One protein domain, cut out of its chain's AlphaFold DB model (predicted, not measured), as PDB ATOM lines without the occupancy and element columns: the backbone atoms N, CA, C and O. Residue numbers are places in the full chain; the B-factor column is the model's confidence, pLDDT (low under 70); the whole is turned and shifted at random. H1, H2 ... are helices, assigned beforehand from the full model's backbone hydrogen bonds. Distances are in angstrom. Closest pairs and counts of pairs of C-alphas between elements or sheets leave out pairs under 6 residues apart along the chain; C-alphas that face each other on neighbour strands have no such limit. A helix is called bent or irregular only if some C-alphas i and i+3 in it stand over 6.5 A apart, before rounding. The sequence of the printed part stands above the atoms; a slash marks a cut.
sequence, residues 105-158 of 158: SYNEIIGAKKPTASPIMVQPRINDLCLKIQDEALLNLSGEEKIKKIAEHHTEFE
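What this domain is: This is residues 105 to 158 of the 158 residues of a protein of Helicobacter pylori FD719 (UniProt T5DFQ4). The model is a flat helical hairpin, with two helices, H1 and H2, side by side and running opposite ways, joined by a tight turn at one end. At the other end, where H1 begins and H2 ends, residues 105 to 118, a stretch with no named element, make a loop that folds back on itself. The printed part has 54 residues with two named helices, H1 then H2 along the chain, and no named strand; the class is all helix. The whole is loose, with a radius of gyration of the C-alphas of 13.4 A, and the C-alphas span 39 by 24 by 10 A.

How they stand to each other: The longest helix, H1, residues 119 to 137, touches H2, residues 143 to 157, with 6 pairs of C-alphas within 8 A. Their closest C-alphas are those of Ile 133 and His 153, 7.3 A apart. Their lines stand at a shallow tilt of 8 degrees and they run opposite ways, as a helical hairpin; their centres are 14.2 A apart. In H2 every O i to N i+4 pair is within hydrogen-bond range, and in H1 13 of 15 are.

Where its parts are: H1 has 19 residues and measures 27.7 A from C-alpha 119 at (200.984, -14.459, 287.641) to C-alpha 137 at (192.386, -33.607, 305.709). It is irregular, but only just: C-alphas 120 and 123 are 7.0 A apart, and its line is a rough one. H2 has 15 residues and measures 21.1 A, ending at C-alpha 157 at (191.766, -23.943, 292.530).

The domain as a whole: The two C-alphas farthest apart are those of Ser 105 and Ser 142, at 39.8 A. The link from H1 to H2 is tight, with 5 residues between them. The printed part has no cut and ends at Glu 158, the chain's last residue. The mean pLDDT of the printed part is 96.1, and no printed residue is under 70.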
ATOM      1  N   SER A 105     201.895 -14.980 282.319       96.06
ATOM      2  CA  SER A 105     201.018 -13.947 281.769       96.06
ATOM      3  C   SER A 105     199.618 -14.048 282.376       96.06
ATOM      4  O   SER A 105     199.214 -15.094 282.884       96.06
ATOM      5  N   TYR A 106     198.873 -12.943 282.344       96.75
ATOM      6  CA  TYR A 106     197.472 -12.938 282.761       96.75
ATOM      7  C   TYR A 106     196.637 -13.841 281.842       96.75
ATOM      8  O   TYR A 106     196.869 -13.876 280.635       96.75
ATOM      9  N   ASN A 107     195.675 -14.557 282.422       94.88
ATOM     10  CA  ASN A 107     194.646 -15.308 281.706       94.88
ATOM     11  C   ASN A 107     193.275 -15.016 282.331       94.88
ATOM     12  O   ASN A 107     193.180 -14.502 283.449       94.88
ATOM     13  N   GLU A 108     192.214 -15.358 281.616       94.44
ATOM     14  CA  GLU A 108     190.837 -15.122 282.039       94.44
ATOM     15  C   GLU A 108     189.979 -16.335 281.690       94.44
ATOM     16  O   GLU A 108     190.212 -16.993 280.677       94.44
ATOM     17  N   ILE A 109     188.979 -16.611 282.525       93.19
ATOM     18  CA  ILE A 109     187.964 -17.626 282.250       93.19
ATOM     19  C   ILE A 109     186.774 -16.908 281.618       93.19
ATOM     20  O   ILE A 109     186.112 -16.086 282.261       93.19
ATOM     21  N   ILE A 110     186.505 -17.194 280.345       91.88
ATOM     22  CA  ILE A 110     185.413 -16.554 279.605       91.88
ATOM     23  C   ILE A 110     184.081 -16.884 280.292       91.88
ATOM     24  O   ILE A 110     183.745 -18.042 280.515       91.88
ATOM     25  N   GLY A 111     183.309 -15.847 280.629       91.38
ATOM     26  CA  GLY A 111     182.020 -15.984 281.318       91.38
ATOM     27  C   GLY A 111     182.105 -16.033 282.849       91.38
ATOM     28  O   GLY A 111     181.068 -15.932 283.510       91.38
ATOM     29  N   ALA A 112     183.303 -16.109 283.437       91.25
ATOM     30  CA  ALA A 112     183.472 -15.994 284.881       91.25
ATOM     31  C   ALA A 112     183.307 -14.539 285.350       91.25
ATOM     32  O   ALA A 112     183.737 -13.587 284.703       91.25
ATOM     33  N   LYS A 113     182.690 -14.355 286.525       89.12
ATOM     34  CA  LYS A 113     182.517 -13.023 287.138       89.12
ATOM     35  C   LYS A 113     183.765 -12.526 287.868       89.12
ATOM     36  O   LYS A 113     183.870 -11.332 288.136       89.12
ATOM     37  N   LYS A 114     184.649 -13.439 288.273       88.75
ATOM     38  CA  LYS A 114     185.857 -13.134 289.041       88.75
ATOM     39  C   LYS A 114     187.086 -13.324 288.151       88.75
ATOM     40  O   LYS A 114     187.121 -14.306 287.414       88.75
ATOM     41  N   PRO A 115     188.079 -12.425 288.231       91.56
ATOM     42  CA  PRO A 115     189.343 -12.628 287.546       91.56
ATOM     43  C   PRO A 115     190.120 -13.779 288.192       91.56
ATOM     44  O   PRO A 115     189.999 -14.033 289.395       91.56
ATOM     45  N   THR A 116     190.965 -14.429 287.396       96.19
ATOM     46  CA  THR A 116     191.927 -15.414 287.899       96.19
ATOM     47  C   THR A 116     193.036 -14.715 288.704       96.19
ATOM     48  O   THR A 116     193.199 -13.491 288.658       96.19
ATOM     49  N   ALA A 117     193.834 -15.480 289.457       96.75
ATOM     50  CA  ALA A 117     195.001 -14.928 290.155       96.75
ATOM     51  C   ALA A 117     195.985 -14.258 289.172       96.75
ATOM     52  O   ALA A 117     196.203 -14.770 288.079       96.75
ATOM     53  N   SER A 118     196.638 -13.154 289.548       97.38
ATOM     54  CA  SER A 118     197.737 -12.615 288.731       97.38
ATOM     55  C   SER A 118     198.937 -13.580 288.730       97.38
ATOM     56  O   SER A 118     199.082 -14.341 289.688       97.38
ATOM     57  N   PRO A 119     199.829 -13.552 287.718       97.88
ATOM     58  CA  PRO A 119     200.984 -14.459 287.641       97.88
ATOM     59  C   PRO A 119     201.820 -14.527 288.926       97.88
ATOM     60  O   PRO A 119     202.141 -15.607 289.410       97.88
ATOM     61  N   ILE A 120     202.091 -13.369 289.537       97.81
ATOM     62  CA  ILE A 120     202.864 -13.266 290.787       97.81
ATOM     63  C   ILE A 120     202.133 -13.840 292.010       97.81
ATOM     64  O   ILE A 120     202.775 -14.165 293.004       97.81
ATOM     65  N   MET A 121     200.804 -13.955 291.948       98.00
ATOM     66  CA  MET A 121     199.971 -14.438 293.048       98.00
ATOM     67  C   MET A 121     199.603 -15.917 292.925       98.00
ATOM     68  O   MET A 121     199.074 -16.460 293.890       98.00
ATOM     69  N   VAL A 122     199.864 -16.581 291.792       97.62
ATOM     70  CA  VAL A 122     199.508 -18.003 291.619       97.62
ATOM     71  C   VAL A 122     200.215 -18.866 292.656       97.62
ATOM     72  O   VAL A 122     199.548 -19.565 293.407       97.62
ATOM     73  N   GLN A 123     201.545 -18.770 292.740       97.56
ATOM     74  CA  GLN A 123     202.328 -19.597 293.657       97.56
ATOM     75  C   GLN A 123     201.916 -19.383 295.127       97.56
ATOM     76  O   GLN A 123     201.569 -20.369 295.768       97.56
ATOM     77  N   PRO A 124     201.841 -18.143 295.665       98.12
ATOM     78  CA  PRO A 124     201.339 -17.934 297.024       98.12
ATOM     79  C   PRO A 124     199.956 -18.551 297.272       98.12
ATOM     80  O   PRO A 124     199.763 -19.236 298.270       98.12
ATOM     81  N   ARG A 125     199.006 -18.367 296.345       98.12
ATOM     82  CA  ARG A 125     197.635 -18.873 296.519       98.12
ATOM     83  C   ARG A 125     197.545 -20.394 296.450       98.12
ATOM     84  O   ARG A 125     196.765 -20.977 297.194       98.12
ATOM     85  N   ILE A 126     198.334 -21.036 295.588       98.31
ATOM     86  CA  ILE A 126     198.417 -22.500 295.535       98.31
ATOM     87  C   ILE A 126     199.010 -23.048 296.832       98.31
ATOM     88  O   ILE A 126     198.503 -24.038 297.351       98.31
ATOM     89  N   ASN A 127     200.027 -22.391 297.390       98.25
ATOM     90  CA  ASN A 127     200.647 -22.824 298.642       98.25
ATOM     91  C   ASN A 127     199.658 -22.729 299.806       98.25
ATOM     92  O   ASN A 127     199.506 -23.691 300.557       98.25
ATOM     93  N   ASP A 128     198.929 -21.614 299.900       98.44
ATOM     94  CA  ASP A 128     197.870 -21.427 300.894       98.44
ATOM     95  C   ASP A 128     196.764 -22.487 300.749       98.44
ATOM     96  O   ASP A 128     196.332 -23.078 301.741       98.44
ATOM     97  N   LEU A 129     196.341 -22.785 299.514       98.44
ATOM     98  CA  LEU A 129     195.349 -23.826 299.238       98.44
ATOM     99  C   LEU A 129     195.859 -25.221 299.629       98.44
ATOM    100  O   LEU A 129     195.123 -25.984 300.249       98.44
ATOM    101  N   CYS A 130     197.116 -25.554 299.321       98.31
ATOM    102  CA  CYS A 130     197.713 -26.836 299.702       98.31
ATOM    103  C   CYS A 130     197.747 -27.005 301.226       98.31
ATOM    104  O   CYS A 130     197.341 -28.053 301.725       98.31
ATOM    105  N   LEU A 131     198.163 -25.972 301.968       98.19
ATOM    106  CA  LEU A 131     198.155 -25.989 303.435       98.19
ATOM    107  C   LEU A 131     196.738 -26.178 303.983       98.19
ATOM    108  O   LEU A 131     196.514 -27.045 304.824       98.19
ATOM    109  N   LYS A 132     195.760 -25.443 303.443       98.00
ATOM    110  CA  LYS A 132     194.349 -25.591 303.816       98.00
ATOM    111  C   LYS A 132     193.834 -27.013 303.580       98.00
ATOM    112  O   LYS A 132     193.160 -27.561 304.448       98.00
ATOM    113  N   ILE A 133     194.148 -27.620 302.432       97.31
ATOM    114  CA  ILE A 133     193.768 -29.008 302.125       97.31
ATOM    115  C   ILE A 133     194.396 -29.971 303.137       97.31
ATOM    116  O   ILE A 133     193.704 -30.851 303.647       97.31
ATOM    117  N   GLN A 134     195.687 -29.808 303.437       96.19
ATOM    118  CA  GLN A 134     196.403 -30.659 304.390       96.19
ATOM    119  C   GLN A 134     195.806 -30.560 305.800       96.19
ATOM    120  O   GLN A 134     195.541 -31.591 306.416       96.19
ATOM    121  N   ASP A 135     195.533 -29.347 306.283       96.69
ATOM    122  CA  ASP A 135     194.933 -29.118 307.599       96.69
ATOM    123  C   ASP A 135     193.521 -29.714 307.684       96.69
ATOM    124  O   ASP A 135     193.179 -30.407 308.646       96.69
ATOM    125  N   GLU A 136     192.693 -29.495 306.659       96.12
ATOM    126  CA  GLU A 136     191.322 -30.006 306.624       96.12
ATOM    127  C   GLU A 136     191.263 -31.532 306.443       96.12
ATOM    128  O   GLU A 136     190.319 -32.164 306.922       96.12
ATOM    129  N   ALA A 137     192.279 -32.151 305.832       92.19
ATOM    130  CA  ALA A 137     192.386 -33.607 305.709       92.19
ATOM    131  C   ALA A 137     192.633 -34.316 307.054       92.19
ATOM    132  O   ALA A 137     192.315 -35.500 307.187       92.19
ATOM    133  N   LEU A 138     193.165 -33.609 308.059       94.31
ATOM    134  CA  LEU A 138     193.377 -34.133 309.416       94.31
ATOM    135  C   LEU A 138     192.104 -34.098 310.276       94.31
ATOM    136  O   LEU A 138     192.066 -34.689 311.359       94.31
ATOM    137  N   LEU A 139     191.059 -33.409 309.818       95.69
ATOM    138  CA  LEU A 139     189.793 -33.310 310.532       95.69
ATOM    139  C   LEU A 139     188.995 -34.616 310.415       95.69
ATOM    140  O   LEU A 139     188.917 -35.246 309.358       95.69
ATOM    141  N   ASN A 140     188.319 -34.998 311.501       95.94
ATOM    142  CA  ASN A 140     187.403 -36.138 311.500       95.94
ATOM    143  C   ASN A 140     186.048 -35.756 310.879       95.94
ATOM    144  O   ASN A 140     185.045 -35.627 311.579       95.94
ATOM    145  N   LEU A 141     186.052 -35.524 309.568       95.44
ATOM    146  CA  LEU A 141     184.878 -35.134 308.792       95.44
ATOM    147  C   LEU A 141     184.030 -36.351 308.405       95.44
ATOM    148  O   LEU A 141     184.550 -37.407 308.022       95.44
ATOM    149  N   SER A 142     182.713 -36.178 308.426       96.81
ATOM    150  CA  SER A 142     181.766 -37.099 307.797       96.81
ATOM    151  C   SER A 142     181.954 -37.152 306.273       96.81
ATOM    152  O   SER A 142     182.619 -36.308 305.670       96.81
ATOM    153  N   GLY A 143     181.352 -38.147 305.615       95.69
ATOM    154  CA  GLY A 143     181.429 -38.272 304.155       95.69
ATOM    155  C   GLY A 143     180.867 -37.054 303.409       95.69
ATOM    156  O   GLY A 143     181.472 -36.599 302.441       95.69
ATOM    157  N   GLU A 144     179.755 -36.490 303.885       97.31
ATOM    158  CA  GLU A 144     179.139 -35.293 303.297       97.31
ATOM    159  C   GLU A 144     180.040 -34.060 303.446       97.31
ATOM    160  O   GLU A 144     180.263 -33.326 302.482       97.31
ATOM    161  N   GLU A 145     180.633 -33.869 304.625       97.62
ATOM    162  CA  GLU A 145     181.576 -32.777 304.870       97.62
ATOM    163  C   GLU A 145     182.827 -32.900 303.995       97.62
ATOM    164  O   GLU A 145     183.280 -31.896 303.447       97.62
ATOM    165  N   LYS A 146     183.347 -34.118 303.790       97.00
ATOM    166  CA  LYS A 146     184.472 -34.359 302.871       97.00
ATOM    167  C   LYS A 146     184.131 -33.957 301.439       97.00
ATOM    168  O   LYS A 146     184.914 -33.251 300.815       97.00
ATOM    169  N   ILE A 147     182.963 -34.358 300.930       97.44
ATOM    170  CA  ILE A 147     182.518 -33.987 299.576       97.44
ATOM    171  C   ILE A 147     182.398 -32.466 299.451       97.44
ATOM    172  O   ILE A 147     182.861 -31.889 298.467       97.44
ATOM    173  N   LYS A 148     181.834 -31.803 300.467       97.56
ATOM    174  CA  LYS A 148     181.735 -30.343 300.495       97.56
ATOM    175  C   LYS A 148     183.114 -29.682 300.451       97.56
ATOM    176  O   LYS A 148     183.302 -28.754 299.669       97.56
ATOM    177  N   LYS A 149     184.079 -30.170 301.235       97.81
ATOM    178  CA  LYS A 149     185.455 -29.656 301.219       97.81
ATOM    179  C   LYS A 149     186.136 -29.844 299.872       97.81
ATOM    180  O   LYS A 149     186.677 -28.880 299.350       97.81
ATOM    181  N   ILE A 150     186.001 -31.017 299.257       97.06
ATOM    182  CA  ILE A 150     186.530 -31.274 297.908       97.06
ATOM    183  C   ILE A 150     185.952 -30.274 296.893       97.06
ATOM    184  O   ILE A 150     186.697 -29.717 296.092       97.06
ATOM    185  N   ALA A 151     184.646 -29.991 296.947       98.06
ATOM    186  CA  ALA A 151     184.017 -29.008 296.064       98.06
ATOM    187  C   ALA A 151     184.496 -27.566 296.332       98.06
ATOM    188  O   ALA A 151     184.701 -26.798 295.389       98.06
ATOM    189  N   GLU A 152     184.697 -27.194 297.601       97.88
ATOM    190  CA  GLU A 152     185.274 -25.900 297.993       97.88
ATOM    191  C   GLU A 152     186.713 -25.752 297.475       97.88
ATOM    192  O   GLU A 152     187.035 -24.727 296.879       97.88
ATOM    193  N   HIS A 153     187.556 -26.777 297.649       97.81
ATOM    194  CA  HIS A 153     188.942 -26.788 297.169       97.81
ATOM    195  C   HIS A 153     189.019 -26.705 295.650       97.81
ATOM    196  O   HIS A 153     189.806 -25.923 295.130       97.81
ATOM    197  N   HIS A 154     188.174 -27.461 294.944       96.69
ATOM    198  CA  HIS A 154     188.100 -27.405 293.487       96.69
ATOM    199  C   HIS A 154     187.705 -26.003 293.007       96.69
ATOM    200  O   HIS A 154     188.388 -25.429 292.172       96.69
ATOM    201  N   THR A 155     186.681 -25.394 293.614       95.12
ATOM    202  CA  THR A 155     186.250 -24.025 293.267       95.12
ATOM    203  C   THR A 155     187.318 -22.965 293.558       95.12
ATOM    204  O   THR A 155     187.326 -21.916 292.928       95.12
ATOM    205  N   GLU A 156     188.169 -23.182 294.562       96.00
ATOM    206  CA  GLU A 156     189.256 -22.260 294.912       96.00
ATOM    207  C   GLU A 156     190.495 -22.425 294.019       96.00
ATOM    208  O   GLU A 156     191.248 -21.462 293.851       96.00
ATOM    209  N   PHE A 157     190.697 -23.629 293.473       96.75
ATOM    210  CA  PHE A 157     191.766 -23.943 292.530       96.75
ATOM    211  C   PHE A 157     191.539 -23.302 291.152       96.75
ATOM    212  O   PHE A 157     192.492 -22.754 290.594       96.75
ATOM    213  N   GLU A 158     190.302 -23.350 290.643       92.81
ATOM    214  CA  GLU A 158     189.879 -22.708 289.380       92.81
ATOM    215  C   GLU A 158     189.900 -21.162 289.452       92.81
ATOM    216  O   GLU A 158     190.471 -20.514 288.539       92.81
TER     217      GLU A 158